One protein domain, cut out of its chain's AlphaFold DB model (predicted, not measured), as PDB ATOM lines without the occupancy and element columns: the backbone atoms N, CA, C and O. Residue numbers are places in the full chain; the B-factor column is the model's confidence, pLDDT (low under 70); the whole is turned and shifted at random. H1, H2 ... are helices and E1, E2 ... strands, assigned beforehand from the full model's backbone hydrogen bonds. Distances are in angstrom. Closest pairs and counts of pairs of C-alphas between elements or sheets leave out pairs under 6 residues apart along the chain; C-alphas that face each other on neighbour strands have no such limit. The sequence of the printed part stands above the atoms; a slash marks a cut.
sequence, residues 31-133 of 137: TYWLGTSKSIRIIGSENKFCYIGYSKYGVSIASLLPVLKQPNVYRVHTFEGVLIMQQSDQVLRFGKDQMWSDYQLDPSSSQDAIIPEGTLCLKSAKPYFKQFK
ATOM      1  N   THR A  31      -3.843 -12.279  16.775       94.75
ATOM      2  CA  THR A  31      -3.154 -12.176  15.483       94.75
ATOM      3  C   THR A  31      -1.825 -12.913  15.581       94.75
ATOM      4  O   THR A  31      -1.051 -12.694  16.504       94.75
ATOM      5  N   TYR A  32      -1.558 -13.790  14.622       95.62
ATOM      6  CA  TYR A  32      -0.355 -14.605  14.548       95.62
ATOM      7  C   TYR A  32       0.373 -14.314  13.238       95.62
ATOM      8  O   TYR A  32      -0.252 -14.311  12.177       95.62
ATOM      9  N   TRP A  33       1.685 -14.104  13.278       95.75
ATOM     10  CA  TRP A  33       2.507 -13.750  12.121       95.75
ATOM     11  C   TRP A  33       3.421 -14.884  11.684       95.75
ATOM     12  O   TRP A  33       4.012 -15.592  12.495       95.75
ATOM     13  N   LEU A  34       3.598 -14.999  10.372       94.50
ATOM     14  CA  LEU A  34       4.659 -15.782   9.755       94.50
ATOM     15  C   LEU A  34       5.573 -14.820   8.995       94.50
ATOM     16  O   LEU A  34       5.270 -14.393   7.873       94.50
ATOM     17  N   GLY A  35       6.692 -14.464   9.626       89.88
ATOM     18  CA  GLY A  35       7.560 -13.390   9.148       89.88
ATOM     19  C   GLY A  35       6.830 -12.042   9.128       89.88
ATOM     20  O   GLY A  35       5.988 -11.775   9.976       89.88
ATOM     21  N   THR A  36       7.134 -11.193   8.146       85.00
ATOM     22  CA  THR A  36       6.635  -9.802   8.086       85.00
ATOM     23  C   THR A  36       5.479  -9.574   7.107       85.00
ATOM     24  O   THR A  36       4.987  -8.459   6.986       85.00
ATOM     25  N   SER A  37       5.059 -10.599   6.356       84.81
ATOM     26  CA  SER A  37       4.164 -10.425   5.192       84.81
ATOM     27  C   SER A  37       2.905 -11.287   5.209       84.81
ATOM     28  O   SER A  37       2.085 -11.208   4.287       84.81
ATOM     29  N   LYS A  38       2.757 -12.145   6.220       93.56
ATOM     30  CA  LYS A  38       1.614 -13.039   6.366       93.56
ATOM     31  C   LYS A  38       1.169 -13.041   7.813       93.56
ATOM     32  O   LYS A  38       1.985 -13.289   8.697       93.56
ATOM     33  N   SER A  39      -0.123 -12.863   8.029       94.75
ATOM     34  CA  SER A  39      -0.721 -13.064   9.340       94.75
ATOM     35  C   SER A  39      -2.012 -13.852   9.241       94.75
ATOM     36  O   SER A  39      -2.686 -13.882   8.210       94.75
ATOM     37  N   ILE A  40      -2.326 -14.534  10.329       96.12
ATOM     38  CA  ILE A  40      -3.595 -15.192  10.569       96.12
ATOM     39  C   ILE A  40      -4.149 -14.576  11.832       96.12
ATOM     40  O   ILE A  40      -3.523 -14.645  12.882       96.12
ATOM     41  N   ARG A  41      -5.339 -14.011  11.741       95.31
ATOM     42  CA  ARG A  41      -6.082 -13.563  12.898       95.31
ATOM     43  C   ARG A  41      -7.228 -14.515  13.188       95.31
ATOM     44  O   ARG A  41      -8.015 -14.845  12.298       95.31
ATOM     45  N   ILE A  42      -7.312 -14.938  14.439       95.44
ATOM     46  CA  ILE A  42      -8.380 -15.767  14.977       95.44
ATOM     47  C   ILE A  42      -9.286 -14.890  15.823       95.44
ATOM     48  O   ILE A  42      -8.826 -14.162  16.700       95.44
ATOM     49  N   ILE A  43     -10.581 -14.949  15.537       94.25
ATOM     50  CA  ILE A  43     -11.616 -14.250  16.301       94.25
ATOM     51  C   ILE A  43     -12.716 -15.228  16.704       94.25
ATOM     52  O   ILE A  43     -12.969 -16.206  15.996       94.25
ATOM     53  N   GLY A  44     -13.406 -14.923  17.800       91.56
ATOM     54  CA  GLY A  44     -14.513 -15.722  18.328       91.56
ATOM     55  C   GLY A  44     -14.205 -16.323  19.697       91.56
ATOM     56  O   GLY A  44     -13.212 -15.967  20.321       91.56
ATOM     57  N   SER A  45     -15.079 -17.201  20.174       83.25
ATOM     58  CA  SER A  45     -14.911 -17.925  21.436       83.25
ATOM     59  C   SER A  45     -15.797 -19.171  21.462       83.25
ATOM     60  O   SER A  45     -16.854 -19.182  20.827       83.25
ATOM     61  N   GLU A  46     -15.331 -20.193  22.194       76.94
ATOM     62  CA  GLU A  46     -15.987 -21.445  22.636       76.94
ATOM     63  C   GLU A  46     -16.738 -22.279  21.583       76.94
ATOM     64  O   GLU A  46     -16.433 -23.452  21.395       76.94
ATOM     65  N   ASN A  47     -17.693 -21.693  20.866       83.31
ATOM     66  CA  ASN A  47     -18.577 -22.383  19.929       83.31
ATOM     67  C   ASN A  47     -18.360 -21.970  18.476       83.31
ATOM     68  O   ASN A  47     -18.872 -22.617  17.559       83.31
ATOM     69  N   LYS A  48     -17.639 -20.871  18.241       92.38
ATOM     70  CA  LYS A  48     -17.441 -20.370  16.889       92.38
ATOM     71  C   LYS A  48     -16.165 -19.570  16.760       92.38
ATOM     72  O   LYS A  48     -16.013 -18.528  17.390       92.38
ATOM     73  N   PHE A  49     -15.311 -20.024  15.852       96.00
ATOM     74  CA  PHE A  49     -14.112 -19.310  15.457       96.00
ATOM     75  C   PHE A  49     -14.155 -18.940  13.978       96.00
ATOM     76  O   PHE A  49     -14.715 -19.656  13.140       96.00
ATOM     77  N   CYS A  50     -13.532 -17.813  13.663       97.12
ATOM     78  CA  CYS A  50     -13.294 -17.369  12.303       97.12
ATOM     79  C   CYS A  50     -11.807 -17.100  12.098       97.12
ATOM     80  O   CYS A  50     -11.135 -16.506  12.942       97.12
ATOM     81  N   TYR A  51     -11.332 -17.540  10.944       97.06
ATOM     82  CA  TYR A  51     -10.018 -17.272  10.394       97.06
ATOM     83  C   TYR A  51     -10.069 -16.000   9.553       97.06
ATOM     84  O   TYR A  51     -10.984 -15.839   8.742       97.06
ATOM     85  N   ILE A  52      -9.067 -15.139   9.704       96.25
ATOM     86  CA  ILE A  52      -8.798 -14.003   8.824       96.25
ATOM     87  C   ILE A  52      -7.324 -14.063   8.417       96.25
ATOM     88  O   ILE A  52      -6.438 -13.760   9.207       96.25
ATOM     89  N   GLY A  53      -7.054 -14.474   7.184       95.50
ATOM     90  CA  GLY A  53      -5.706 -14.557   6.634       95.50
ATOM     91  C   GLY A  53      -5.351 -13.322   5.826       95.50
ATOM     92  O   GLY A  53      -6.051 -13.017   4.859       95.50
ATOM     93  N   TYR A  54      -4.242 -12.675   6.166       93.06
ATOM     94  CA  TYR A  54      -3.648 -11.584   5.399       93.06
ATOM     95  C   TYR A  54      -2.392 -12.077   4.690       93.06
ATOM     96  O   TYR A  54      -1.532 -12.737   5.278       93.06
ATOM     97  N   SER A  55      -2.267 -11.750   3.408       90.75
ATOM     98  CA  SER A  55      -1.054 -12.002   2.635       90.75
ATOM     99  C   SER A  55      -0.931 -11.002   1.489       90.75
ATOM    100  O   SER A  55      -1.872 -10.274   1.173       90.75
ATOM    101  N   LYS A  56       0.189 -11.052   0.762       88.69
ATOM    102  CA  LYS A  56       0.341 -10.328  -0.512       88.69
ATOM    103  C   LYS A  56      -0.719 -10.672  -1.572       88.69
ATOM    104  O   LYS A  56      -0.871  -9.933  -2.535       88.69
ATOM    105  N   TYR A  57      -1.432 -11.791  -1.419       87.56
ATOM    106  CA  TYR A  57      -2.518 -12.214  -2.309       87.56
ATOM    107  C   TYR A  57      -3.903 -11.790  -1.807       87.56
ATOM    108  O   TYR A  57      -4.912 -12.245  -2.340       87.56
ATOM    109  N   GLY A  58      -3.952 -10.910  -0.806       92.06
ATOM    110  CA  GLY A  58      -5.172 -10.311  -0.294       92.06
ATOM    111  C   GLY A  58      -5.611 -10.917   1.032       92.06
ATOM    112  O   GLY A  58      -4.803 -11.493   1.769       92.06
ATOM    113  N   VAL A  59      -6.900 -10.757   1.331       93.69
ATOM    114  CA  VAL A  59      -7.506 -11.128   2.614       93.69
ATOM    115  C   VAL A  59      -8.523 -12.238   2.402       93.69
ATOM    116  O   VAL A  59      -9.366 -12.147   1.513       93.69
ATOM    117  N   SER A  60      -8.467 -13.289   3.214       96.12
ATOM    118  CA  SER A  60      -9.459 -14.371   3.209       96.12
ATOM    119  C   SER A  60     -10.077 -14.522   4.588       96.12
ATOM    120  O   SER A  60      -9.359 -14.537   5.580       96.12
ATOM    121  N   ILE A  61     -11.396 -14.655   4.646       97.00
ATOM    122  CA  ILE A  61     -12.162 -14.803   5.880       97.00
ATOM    123  C   ILE A  61     -12.970 -16.082   5.771       97.00
ATOM    124  O   ILE A  61     -13.713 -16.253   4.804       97.00
ATOM    125  N   ALA A  62     -12.838 -16.970   6.746       98.12
ATOM    126  CA  ALA A  62     -13.478 -18.277   6.716       98.12
ATOM    127  C   ALA A  62     -13.930 -18.711   8.110       98.12
ATOM    128  O   ALA A  62     -13.264 -18.429   9.105       98.12
ATOM    129  N   SER A  63     -15.038 -19.446   8.191       98.19
ATOM    130  CA  SER A  63     -15.382 -20.175   9.412       98.19
ATOM    131  C   SER A  63     -14.378 -21.295   9.678       98.19
ATOM    132  O   SER A  63     -13.928 -21.974   8.749       98.19
ATOM    133  N   LEU A  64     -14.073 -21.513  10.954       97.81
ATOM    134  CA  LEU A  64     -13.306 -22.660  11.417       97.81
ATOM    135  C   LEU A  64     -14.250 -23.756  11.896       97.81
ATOM    136  O   LEU A  64     -15.138 -23.513  12.712       97.81
ATOM    137  N   LEU A  65     -14.066 -24.957  11.358       96.50
ATOM    138  CA  LEU A  65     -14.927 -26.108  11.614       96.50
ATOM    139  C   LEU A  65     -14.149 -27.153  12.423       96.50
ATOM    140  O   LEU A  65     -13.089 -27.577  11.959       96.50
ATOM    141  N   PRO A  66     -14.632 -27.587  13.598       94.62
ATOM    142  CA  PRO A  66     -13.914 -28.557  14.419       94.62
ATOM    143  C   PRO A  66     -13.771 -29.905  13.700       94.62
ATOM    144  O   PRO A  66     -14.679 -30.361  12.998       94.62
ATOM    145  N   VAL A  67     -12.632 -30.571  13.886       93.19
ATOM    146  CA  VAL A  67     -12.399 -31.929  13.381       93.19
ATOM    147  C   VAL A  67     -12.837 -32.938  14.440       93.19
ATOM    148  O   VAL A  67     -12.183 -33.095  15.461       93.19
ATOM    149  N   LEU A  68     -13.914 -33.684  14.172       87.31
ATOM    150  CA  LEU A  68     -14.571 -34.575  15.149       87.31
ATOM    151  C   LEU A  68     -13.651 -35.579  15.874       87.31
ATOM    152  O   LEU A  68     -13.975 -36.008  16.973       87.31
ATOM    153  N   LYS A  69     -12.530 -35.983  15.264       88.00
ATOM    154  CA  LYS A  69     -11.593 -36.976  15.823       88.00
ATOM    155  C   LYS A  69     -10.258 -36.386  16.288       88.00
ATOM    156  O   LYS A  69      -9.368 -37.143  16.654       88.00
ATOM    157  N   GLN A  70     -10.090 -35.068  16.212       89.12
ATOM    158  CA  GLN A  70      -8.851 -34.383  16.573       89.12
ATOM    159  C   GLN A  70      -9.211 -33.153  17.417       89.12
ATOM    160  O   GLN A  70      -9.601 -32.127  16.851       89.12
ATOM    161  N   PRO A  71      -9.158 -33.258  18.758       89.12
ATOM    162  CA  PRO A  71      -9.490 -32.135  19.625       89.12
ATOM    163  C   PRO A  71      -8.580 -30.944  19.314       89.12
ATOM    164  O   PRO A  71      -7.422 -31.121  18.960       89.12
ATOM    165  N   ASN A  72      -9.109 -29.724  19.426       91.94
ATOM    166  CA  ASN A  72      -8.371 -28.478  19.179       91.94
ATOM    167  C   ASN A  72      -7.795 -28.308  17.755       91.94
ATOM    168  O   ASN A  72      -7.052 -27.357  17.503       91.94
ATOM    169  N   VAL A  73      -8.182 -29.168  16.806       93.62
ATOM    170  CA  VAL A  73      -7.855 -29.036  15.383       93.62
ATOM    171  C   VAL A  73      -9.097 -28.608  14.612       93.62
ATOM    172  O   VAL A  73     -10.179 -29.186  14.753       93.62
ATOM    173  N   TYR A  74      -8.930 -27.614  13.748       95.75
ATOM    174  CA  TYR A  74     -10.009 -27.066  12.940       95.75
ATOM    175  C   TYR A  74      -9.652 -27.119  11.460       95.75
ATOM    176  O   TYR A  74      -8.497 -26.969  11.066       95.75
ATOM    177  N   ARG A  75     -10.665 -27.310  10.622       96.38
ATOM    178  CA  ARG A  75     -10.591 -27.094   9.178       96.38
ATOM    179  C   ARG A  75     -10.950 -25.656   8.872       96.38
ATOM    180  O   ARG A  75     -11.900 -25.114   9.440       96.38
ATOM    181  N   VAL A  76     -10.244 -25.074   7.918       97.31
ATOM    182  CA  VAL A  76     -10.604 -23.771   7.363       97.31
ATOM    183  C   VAL A  76     -11.631 -24.002   6.256       97.31
ATOM    184  O   VAL A  76     -11.359 -24.720   5.295       97.31
ATOM    185  N   HIS A  77     -12.841 -23.455   6.398       97.31
ATOM    186  CA  HIS A  77     -13.896 -23.650   5.399       97.31
ATOM    187  C   HIS A  77     -13.427 -23.204   3.999       97.31
ATOM    188  O   HIS A  77     -12.753 -22.184   3.867       97.31
ATOM    189  N   THR A  78     -13.760 -23.989   2.966       96.56
ATOM    190  CA  THR A  78     -13.321 -23.830   1.560       96.56
ATOM    191  C   THR A  78     -11.836 -24.128   1.285       96.56
ATOM    192  O   THR A  78     -11.460 -24.307   0.131       96.56
ATOM    193  N   PHE A  79     -10.974 -24.249   2.298       94.62
ATOM    194  CA  PHE A  79      -9.548 -24.512   2.084       94.62
ATOM    195  C   PHE A  79      -9.291 -26.021   2.171       94.62
ATOM    196  O   PHE A  79      -9.145 -26.589   3.255       94.62
ATOM    197  N   GLU A  80      -9.263 -26.694   1.021       93.81
ATOM    198  CA  GLU A  80      -9.179 -28.156   0.959       93.81
ATOM    199  C   GLU A  80      -7.927 -28.728   1.638       93.81
ATOM    200  O   GLU A  80      -6.791 -28.500   1.218       93.81
ATOM    201  N   GLY A  81      -8.154 -29.536   2.678       92.19
ATOM    202  CA  GLY A  81      -7.093 -30.202   3.438       92.19
ATOM    203  C   GLY A  81      -6.300 -29.275   4.362       92.19
ATOM    204  O   GLY A  81      -5.358 -29.736   4.998       92.19
ATOM    205  N   VAL A  82      -6.670 -27.994   4.461       96.19
ATOM    206  CA  VAL A  82      -5.992 -27.047   5.345       96.19
ATOM    207  C   VAL A  82      -6.544 -27.155   6.758       96.19
ATOM    208  O   VAL A  82      -7.754 -27.063   6.998       96.19
ATOM    209  N   LEU A  83      -5.621 -27.314   7.693       95.81
ATOM    210  CA  LEU A  83      -5.872 -27.422   9.114       95.81
ATOM    211  C   LEU A  83      -5.221 -26.266   9.861       95.81
ATOM    212  O   LEU A  83      -4.216 -25.692   9.431       95.81
ATOM    213  N   ILE A  84      -5.803 -25.962  11.010       96.25
ATOM    214  CA  ILE A  84      -5.293 -24.998  11.970       96.25
ATOM    215  C   ILE A  84      -5.391 -25.582  13.379       96.25
ATOM    216  O   ILE A  84      -6.389 -26.225  13.718       96.25
ATOM    217  N   MET A  85      -4.356 -25.382  14.190       95.12
ATOM    218  CA  MET A  85      -4.337 -25.815  15.589       95.12
ATOM    219  C   MET A  85      -3.418 -24.940  16.436       95.12
ATOM    220  O   MET A  85      -2.411 -24.428  15.942       95.12
ATOM    221  N   GLN A  86      -3.742 -24.810  17.719       95.50
ATOM    222  CA  GLN A  86      -2.894 -24.124  18.687       95.50
ATOM    223  C   GLN A  86      -1.901 -25.127  19.289       95.50
ATOM    224  O   GLN A  86      -2.303 -26.093  19.939       95.50
ATOM    225  N   GLN A  87      -0.604 -24.918  19.053       94.56
ATOM    226  CA  GLN A  87       0.452 -25.775  19.602       94.56
ATOM    227  C   GLN A  87       0.868 -25.335  21.012       94.56
ATOM    228  O   GLN A  87       1.141 -26.173  21.863       94.56
ATOM    229  N   SER A  88       0.925 -24.030  21.262       94.56
ATOM    230  CA  SER A  88       1.180 -23.437  22.582       94.56
ATOM    231  C   SER A  88       0.446 -22.107  22.691       94.56
ATOM    232  O   SER A  88      -0.148 -21.661  21.718       94.56
ATOM    233  N   ASP A  89       0.495 -21.433  23.832       92.38
ATOM    234  CA  ASP A  89      -0.050 -20.079  24.003       92.38
ATOM    235  C   ASP A  89       0.514 -19.058  22.991       92.38
ATOM    236  O   ASP A  89      -0.182 -18.119  22.619       92.38
ATOM    237  N   GLN A  90       1.730 -19.286  22.483       94.56
ATOM    238  CA  GLN A  90       2.405 -18.408  21.520       94.56
ATOM    239  C   GLN A  90       2.357 -18.895  20.064       94.56
ATOM    240  O   GLN A  90       2.585 -18.101  19.155       94.56
ATOM    241  N   VAL A  91       2.093 -20.182  19.807       95.75
ATOM    242  CA  VAL A  91       2.287 -20.772  18.470       95.75
ATOM    243  C   VAL A  91       0.998 -21.346  17.898       95.75
ATOM    244  O   VAL A  91       0.425 -22.302  18.428       95.75
ATOM    245  N   LEU A  92       0.604 -20.808  16.744       96.56
ATOM    246  CA  LEU A  92      -0.480 -21.304  15.906       96.56
ATOM    247  C   LEU A  92       0.103 -22.030  14.692       96.56
ATOM    248  O   LEU A  92       0.871 -21.449  13.927       96.56
ATOM    249  N   ARG A  93      -0.289 -23.282  14.460       96.25
ATOM    250  CA  ARG A  93       0.108 -24.015  13.254       96.25
ATOM    251  C   ARG A  93      -0.980 -23.966  12.204       96.25
ATOM    252  O   ARG A  93      -2.153 -24.178  12.509       96.25
ATOM    253  N   PHE A  94      -0.577 -23.759  10.960       96.62
ATOM    254  CA  PHE A  94      -1.461 -23.723   9.801       96.62
ATOM    255  C   PHE A  94      -0.807 -24.449   8.625       96.62
ATOM    256  O   PHE A  94       0.367 -24.213   8.332       96.62
ATOM    257  N   GLY A  95      -1.538 -25.332   7.946       95.38
ATOM    258  CA  GLY A  95      -0.954 -26.113   6.855       95.38
ATOM    259  C   GLY A  95      -1.803 -27.282   6.365       95.38
ATOM    260  O   GLY A  95      -2.953 -27.432   6.769       95.38
ATOM    261  N   LYS A  96      -1.230 -28.103   5.478       93.69
ATOM    262  CA  LYS A  96      -1.870 -29.274   4.849       93.69
ATOM    263  C   LYS A  96      -0.933 -30.481   4.903       93.69
ATOM    264  O   LYS A  96       0.270 -30.302   4.771       93.69
ATOM    265  N   ASP A  97      -1.485 -31.687   5.066       79.88
ATOM    266  CA  ASP A  97      -0.789 -32.978   4.903       79.88
ATOM    267  C   ASP A  97       0.612 -33.023   5.541       79.88
ATOM    268  O   ASP A  97       1.602 -33.332   4.888       79.88
ATOM    269  N   GLN A  98       0.697 -32.683   6.833       74.88
ATOM    270  CA  GLN A  98       1.939 -32.640   7.628       74.88
ATOM    271  C   GLN A  98       2.927 -31.510   7.277       74.88
ATOM    272  O   GLN A  98       3.896 -31.305   8.010       74.88
ATOM    273  N   MET A  99       2.663 -30.709   6.244       89.81
ATOM    274  CA  MET A  99       3.393 -29.472   5.964       89.81
ATOM    275  C   MET A  99       2.790 -28.324   6.771       89.81
ATOM    276  O   MET A  99       1.848 -27.657   6.336       89.81
ATOM    277  N   TRP A 100       3.336 -28.108   7.963       93.00
ATOM    278  CA  TRP A 100       2.906 -27.065   8.887       93.00
ATOM    279  C   TRP A 100       3.804 -25.836   8.801       93.00
ATOM    280  O   TRP A 100       5.024 -25.947   8.720       93.00
ATOM    281  N   SER A 101       3.189 -24.658   8.852       95.94
ATOM    282  CA  SER A 101       3.874 -23.402   9.145       95.94
ATOM    283  C   SER A 101       3.498 -22.935  10.542       95.94
ATOM    284  O   SER A 101       2.318 -22.952  10.900       95.94
ATOM    285  N   ASP A 102       4.497 -22.483  11.294       96.50
ATOM    286  CA  ASP A 102       4.327 -22.010  12.661       96.50
ATOM    287  C   ASP A 102       4.229 -20.481  12.649       96.50
ATOM    288  O   ASP A 102       5.171 -19.779  12.275       96.50
ATOM    289  N   TYR A 103       3.062 -19.972  13.027       97.00
ATOM    290  CA  TYR A 103       2.782 -18.553  13.168       97.00
ATOM    291  C   TYR A 103       2.926 -18.156  14.639       97.00
ATOM    292  O   TYR A 103       2.371 -18.809  15.524       97.00
ATOM    293  N   GLN A 104       3.661 -17.078  14.891       96.69
ATOM    294  CA  GLN A 104       3.944 -16.566  16.231       96.69
ATOM    295  C   GLN A 104       2.901 -15.533  16.634       96.69
ATOM    296  O   GLN A 104       2.583 -14.646  15.840       96.69
ATOM    297  N   LEU A 105       2.373 -15.641  17.850       94.81
ATOM    298  CA  LEU A 105       1.431 -14.679  18.407       94.81
ATOM    299  C   LEU A 105       2.064 -13.288  18.424       94.81
ATOM    300  O   LEU A 105       3.203 -13.105  18.845       94.81
ATOM    301  N   ASP A 106       1.300 -12.302  17.981       92.12
ATOM    302  CA  ASP A 106       1.619 -10.902  18.169       92.12
ATOM    303  C   ASP A 106       1.147 -10.467  19.563       92.12
ATOM    304  O   ASP A 106      -0.066 -10.334  19.778       92.12
ATOM    305  N   PRO A 107       2.056 -10.216  20.521       79.56
ATOM    306  CA  PRO A 107       1.668  -9.833  21.876       79.56
ATOM    307  C   PRO A 107       0.956  -8.472  21.920       79.56
ATOM    308  O   PRO A 107       0.261  -8.176  22.893       79.56
ATOM    309  N   SER A 108       1.085  -7.652  20.871       78.44
ATOM    310  CA  SER A 108       0.406  -6.358  20.755       78.44
ATOM    311  C   SER A 108      -0.999  -6.451  20.143       78.44
ATOM    312  O   SER A 108      -1.777  -5.505  20.238       78.44
ATOM    313  N   SER A 109      -1.377  -7.612  19.591       68.31
ATOM    314  CA  SER A 109      -2.619  -7.780  18.817       68.31
ATOM    315  C   SER A 109      -3.906  -7.934  19.621       68.31
ATOM    316  O   SER A 109      -4.992  -8.017  19.037       68.31
ATOM    317  N   SER A 110      -3.830  -7.933  20.955       55.97
ATOM    318  CA  SER A 110      -5.013  -8.017  21.825       55.97
ATOM    319  C   SER A 110      -6.011  -6.858  21.627       55.97
ATOM    320  O   SER A 110      -7.117  -6.911  22.164       55.97
ATOM    321  N   GLN A 111      -5.658  -5.843  20.826       53.31
ATOM    322  CA  GLN A 111      -6.437  -4.624  20.591       53.31
ATOM    323  C   GLN A 111      -6.837  -4.371  19.128       53.31
ATOM    324  O   GLN A 111      -7.441  -3.335  18.843       53.31
ATOM    325  N   ASP A 112      -6.551  -5.276  18.186       63.66
ATOM    326  CA  ASP A 112      -6.876  -5.003  16.782       63.66
ATOM    327  C   ASP A 112      -8.399  -4.848  16.590       63.66
ATOM    328  O   ASP A 112      -9.198  -5.667  17.052       63.66
ATOM    329  N   ALA A 113      -8.849  -3.831  15.854       69.81
ATOM    330  CA  ALA A 113     -10.269  -3.690  15.528       69.81
ATOM    331  C   ALA A 113     -10.733  -4.873  14.657       69.81
ATOM    332  O   ALA A 113     -10.059  -5.249  13.696       69.81
ATOM    333  N   ILE A 114     -11.863  -5.503  14.986       77.25
ATOM    334  CA  ILE A 114     -12.442  -6.556  14.136       77.25
ATOM    335  C   ILE A 114     -12.982  -5.891  12.866       77.25
ATOM    336  O   ILE A 114     -13.860  -5.034  12.941       77.25
ATOM    337  N   ILE A 115     -12.480  -6.298  11.696       82.25
ATOM    338  CA  ILE A 115     -13.017  -5.827  10.412       82.25
ATOM    339  C   ILE A 115     -14.487  -6.267  10.250       82.25
ATOM    340  O   ILE A 115     -14.836  -7.359  10.717       82.25
ATOM    341  N   PRO A 116     -15.355  -5.489   9.572       88.81
ATOM    342  CA  PRO A 116     -16.791  -5.780   9.478       88.81
ATOM    343  C   PRO A 116     -17.112  -7.210   9.029       88.81
ATOM    344  O   PRO A 116     -18.014  -7.864   9.559       88.81
ATOM    345  N   GLU A 117     -16.341  -7.753   8.092       88.62
ATOM    346  CA  GLU A 117     -16.548  -9.113   7.608       88.62
ATOM    347  C   GLU A 117     -16.144 -10.208   8.593       88.62
ATOM    348  O   GLU A 117     -16.693 -11.309   8.529       88.62
ATOM    349  N   GLY A 118     -15.271  -9.905   9.553       90.50
ATOM    350  CA  GLY A 118     -15.050 -10.763  10.712       90.50
ATOM    351  C   GLY A 118     -16.328 -10.897  11.545       90.50
ATOM    352  O   GLY A 118     -16.728 -12.007  11.899       90.50
ATOM    353  N   THR A 119     -17.043  -9.791  11.772       92.94
ATOM    354  CA  THR A 119     -18.340  -9.805  12.464       92.94
ATOM    355  C   THR A 119     -19.399 -10.585  11.684       92.94
ATOM    356  O   THR A 119     -20.158 -11.345  12.286       92.94
ATOM    357  N   LEU A 120     -19.449 -10.449  10.354       95.12
ATOM    358  CA  LEU A 120     -20.363 -11.240   9.517       95.12
ATOM    359  C   LEU A 120     -20.067 -12.739   9.617       95.12
ATOM    360  O   LEU A 120     -20.994 -13.534   9.781       95.12
ATOM    361  N   CYS A 121     -18.789 -13.122   9.599       96.62
ATOM    362  CA  CYS A 121     -18.391 -14.510   9.804       96.62
ATOM    363  C   CYS A 121     -18.904 -15.040  11.149       96.62
ATOM    364  O   CYS A 121     -19.568 -16.080  11.188       96.62
ATOM    365  N   LEU A 122     -18.696 -14.293  12.239       95.00
ATOM    366  CA  LEU A 122     -19.162 -14.666  13.580       95.00
ATOM    367  C   LEU A 122     -20.692 -14.729  13.697       95.00
ATOM    368  O   LEU A 122     -21.207 -15.593  14.402       95.00
ATOM    369  N   LYS A 123     -21.444 -13.909  12.957       94.94
ATOM    370  CA  LYS A 123     -22.922 -13.908  12.986       94.94
ATOM    371  C   LYS A 123     -23.583 -14.914  12.037       94.94
ATOM    372  O   LYS A 123     -24.756 -15.227  12.208       94.94
ATOM    373  N   SER A 124     -22.859 -15.438  11.048       95.38
ATOM    374  CA  SER A 124     -23.434 -16.334  10.034       95.38
ATOM    375  C   SER A 124     -23.974 -17.653  10.612       95.38
ATOM    376  O   SER A 124     -23.252 -18.381  11.285       95.38
ATOM    377  N   ALA A 125     -25.216 -18.030  10.302       94.75
ATOM    378  CA  ALA A 125     -25.764 -19.332  10.710       94.75
ATOM    379  C   ALA A 125     -25.144 -20.522   9.947       94.75
ATOM    380  O   ALA A 125     -25.187 -21.657  10.414       94.75
ATOM    381  N   LYS A 126     -24.567 -20.269   8.768       96.12
ATOM    382  CA  LYS A 126     -23.894 -21.270   7.924       96.12
ATOM    383  C   LYS A 126     -22.379 -21.023   7.910       96.12
ATOM    384  O   LYS A 126     -21.968 -19.887   8.176       96.12
ATOM    385  N   PRO A 127     -21.547 -22.025   7.569       97.00
ATOM    386  CA  PRO A 127     -20.128 -21.798   7.312       97.00
ATOM    387  C   PRO A 127     -19.927 -20.632   6.337       97.00
ATOM    388  O   PRO A 127     -20.561 -20.570   5.286       97.00
ATOM    389  N   TYR A 128     -19.103 -19.670   6.738       97.69
ATOM    390  CA  TYR A 128     -18.863 -18.424   6.019       97.69
ATOM    391  C   TYR A 128     -17.546 -18.502   5.254       97.69
ATOM    392  O   TYR A 128     -16.561 -19.041   5.763       97.69
ATOM    393  N   PHE A 129     -17.518 -17.912   4.062       97.44
ATOM    394  CA  PHE A 129     -16.297 -17.672   3.307       97.44
ATOM    395  C   PHE A 129     -16.402 -16.368   2.510       97.44
ATOM    396  O   PHE A 129     -17.416 -16.117   1.857       97.44
ATOM    397  N   LYS A 130     -15.349 -15.548   2.538       96.38
ATOM    398  CA  LYS A 130     -15.184 -14.378   1.664       96.38
ATOM    399  C   LYS A 130     -13.703 -14.130   1.399       96.38
ATOM    400  O   LYS A 130     -12.881 -14.271   2.300       96.38
ATOM    401  N   GLN A 131     -13.371 -13.720   0.180       94.44
ATOM    402  CA  GLN A 131     -12.010 -13.369  -0.213       94.44
ATOM    403  C   GLN A 131     -11.987 -12.006  -0.904       94.44
ATOM    404  O   GLN A 131     -12.824 -11.715  -1.758       94.44
ATOM    405  N   PHE A 132     -10.989 -11.205  -0.557       91.31
ATOM    406  CA  PHE A 132     -10.665  -9.930  -1.179       91.31
ATOM    407  C   PHE A 132      -9.319 -10.084  -1.857       91.31
ATOM    408  O   PHE A 132      -8.322 -10.387  -1.202       91.31
ATOM    409  N   LYS A 133      -9.283  -9.890  -3.172       86.31
ATOM    410  CA  LYS A 133      -8.016  -9.828  -3.899       86.31
ATOM    411  C   LYS A 133      -7.342  -8.479  -3.613       86.31
ATOM    412  O   LYS A 133      -8.056  -7.509  -3.351       86.31
TER     413      LYS A 133
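This is residues 31 to 133 of the 137 residues of an uncharacterized protein of Leptolyngbya sp. 'hensonii' (UniProt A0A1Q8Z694). The domain is a closed barrel of eight strands, E1 to E8, which follow one another round the ring, with the short helix H1 packed on its outside over E4. After H1 the last strand, E9, pairs with E4 outside the ring. The 103 printed residues have nine named strands and one named helix, in the order E1 to E8, H1, E9, and the neighbour strands are antiparallel. The class is mostly strand. The whole is compact, with a radius of gyration of the C-alphas of 12.8 A, and rounded, spanning 33 by 29 by 26 A.

E1, residues 31 to 34, and E2, residues 38 to 45, form an antiparallel hairpin, with N 32 and O 40 within hydrogen-bond range at 2.8 A. E3, residues 48 to 55, pairs with E2 through N 41 and O 52, 2.8 A apart. E4, residues 58 to 67, bends by 51 degrees at residue 63; its residues 58 to 64 pair with E3, with N 51 and O 62 at 2.8 A, and its residues 64 to 67 with E5, residues 70 to 76, with N 65 and O 75 at 2.9 A. E6, residues 82 to 86, pairs with E5 through N 84 and O 74, 2.9 A apart. E7, residues 91 to 96, pairs with E6 through N 83 and O 95, 2.8 A apart. E8, residues 99 to 105, pairs with E7 through N 103 and O 92, 2.8 A apart, and with E1 through N 33 and O 104, 2.8 A apart, closing the barrel. E1 to E8 are a meander, each strand the antiparallel neighbour of the one before. H1, residues 116 to 123, is on the barrel and outside it, at a height over the sheet of 7.9 A; it lies over E4 and only just over E3, with 3 C-alphas falling on E3. It runs along the strands, at 13 degrees to E4 on the local plane. The closest C-alphas of H1 and E4 are those of Cys 121 and Ser 63, 6.4 A apart. Every O i to N i+4 pair of H1 is within hydrogen-bond range. E9, residues 129 to 132, lies beside residues 58 to 62 of E4, on the same side of it as E5, with N 61 and O 130 at 2.8 A.

E1 begins at C-alpha 31, (-3.154, -12.176, 15.483). E2 is 22.9 A long, E3 23.3 A, E4 26.6 A and E8 19.4 A. H1 measures 10.8 A. E9 ends at C-alpha 132, (-10.665, -9.930, -1.179).

The C-alphas of Gly 35 and Ala 125, the two farthest apart, are 33.9 A from each other. The printed part has no cut and no long link. Mean pLDDT of the printed part is 91.2; residues 109 to 113 are under 70.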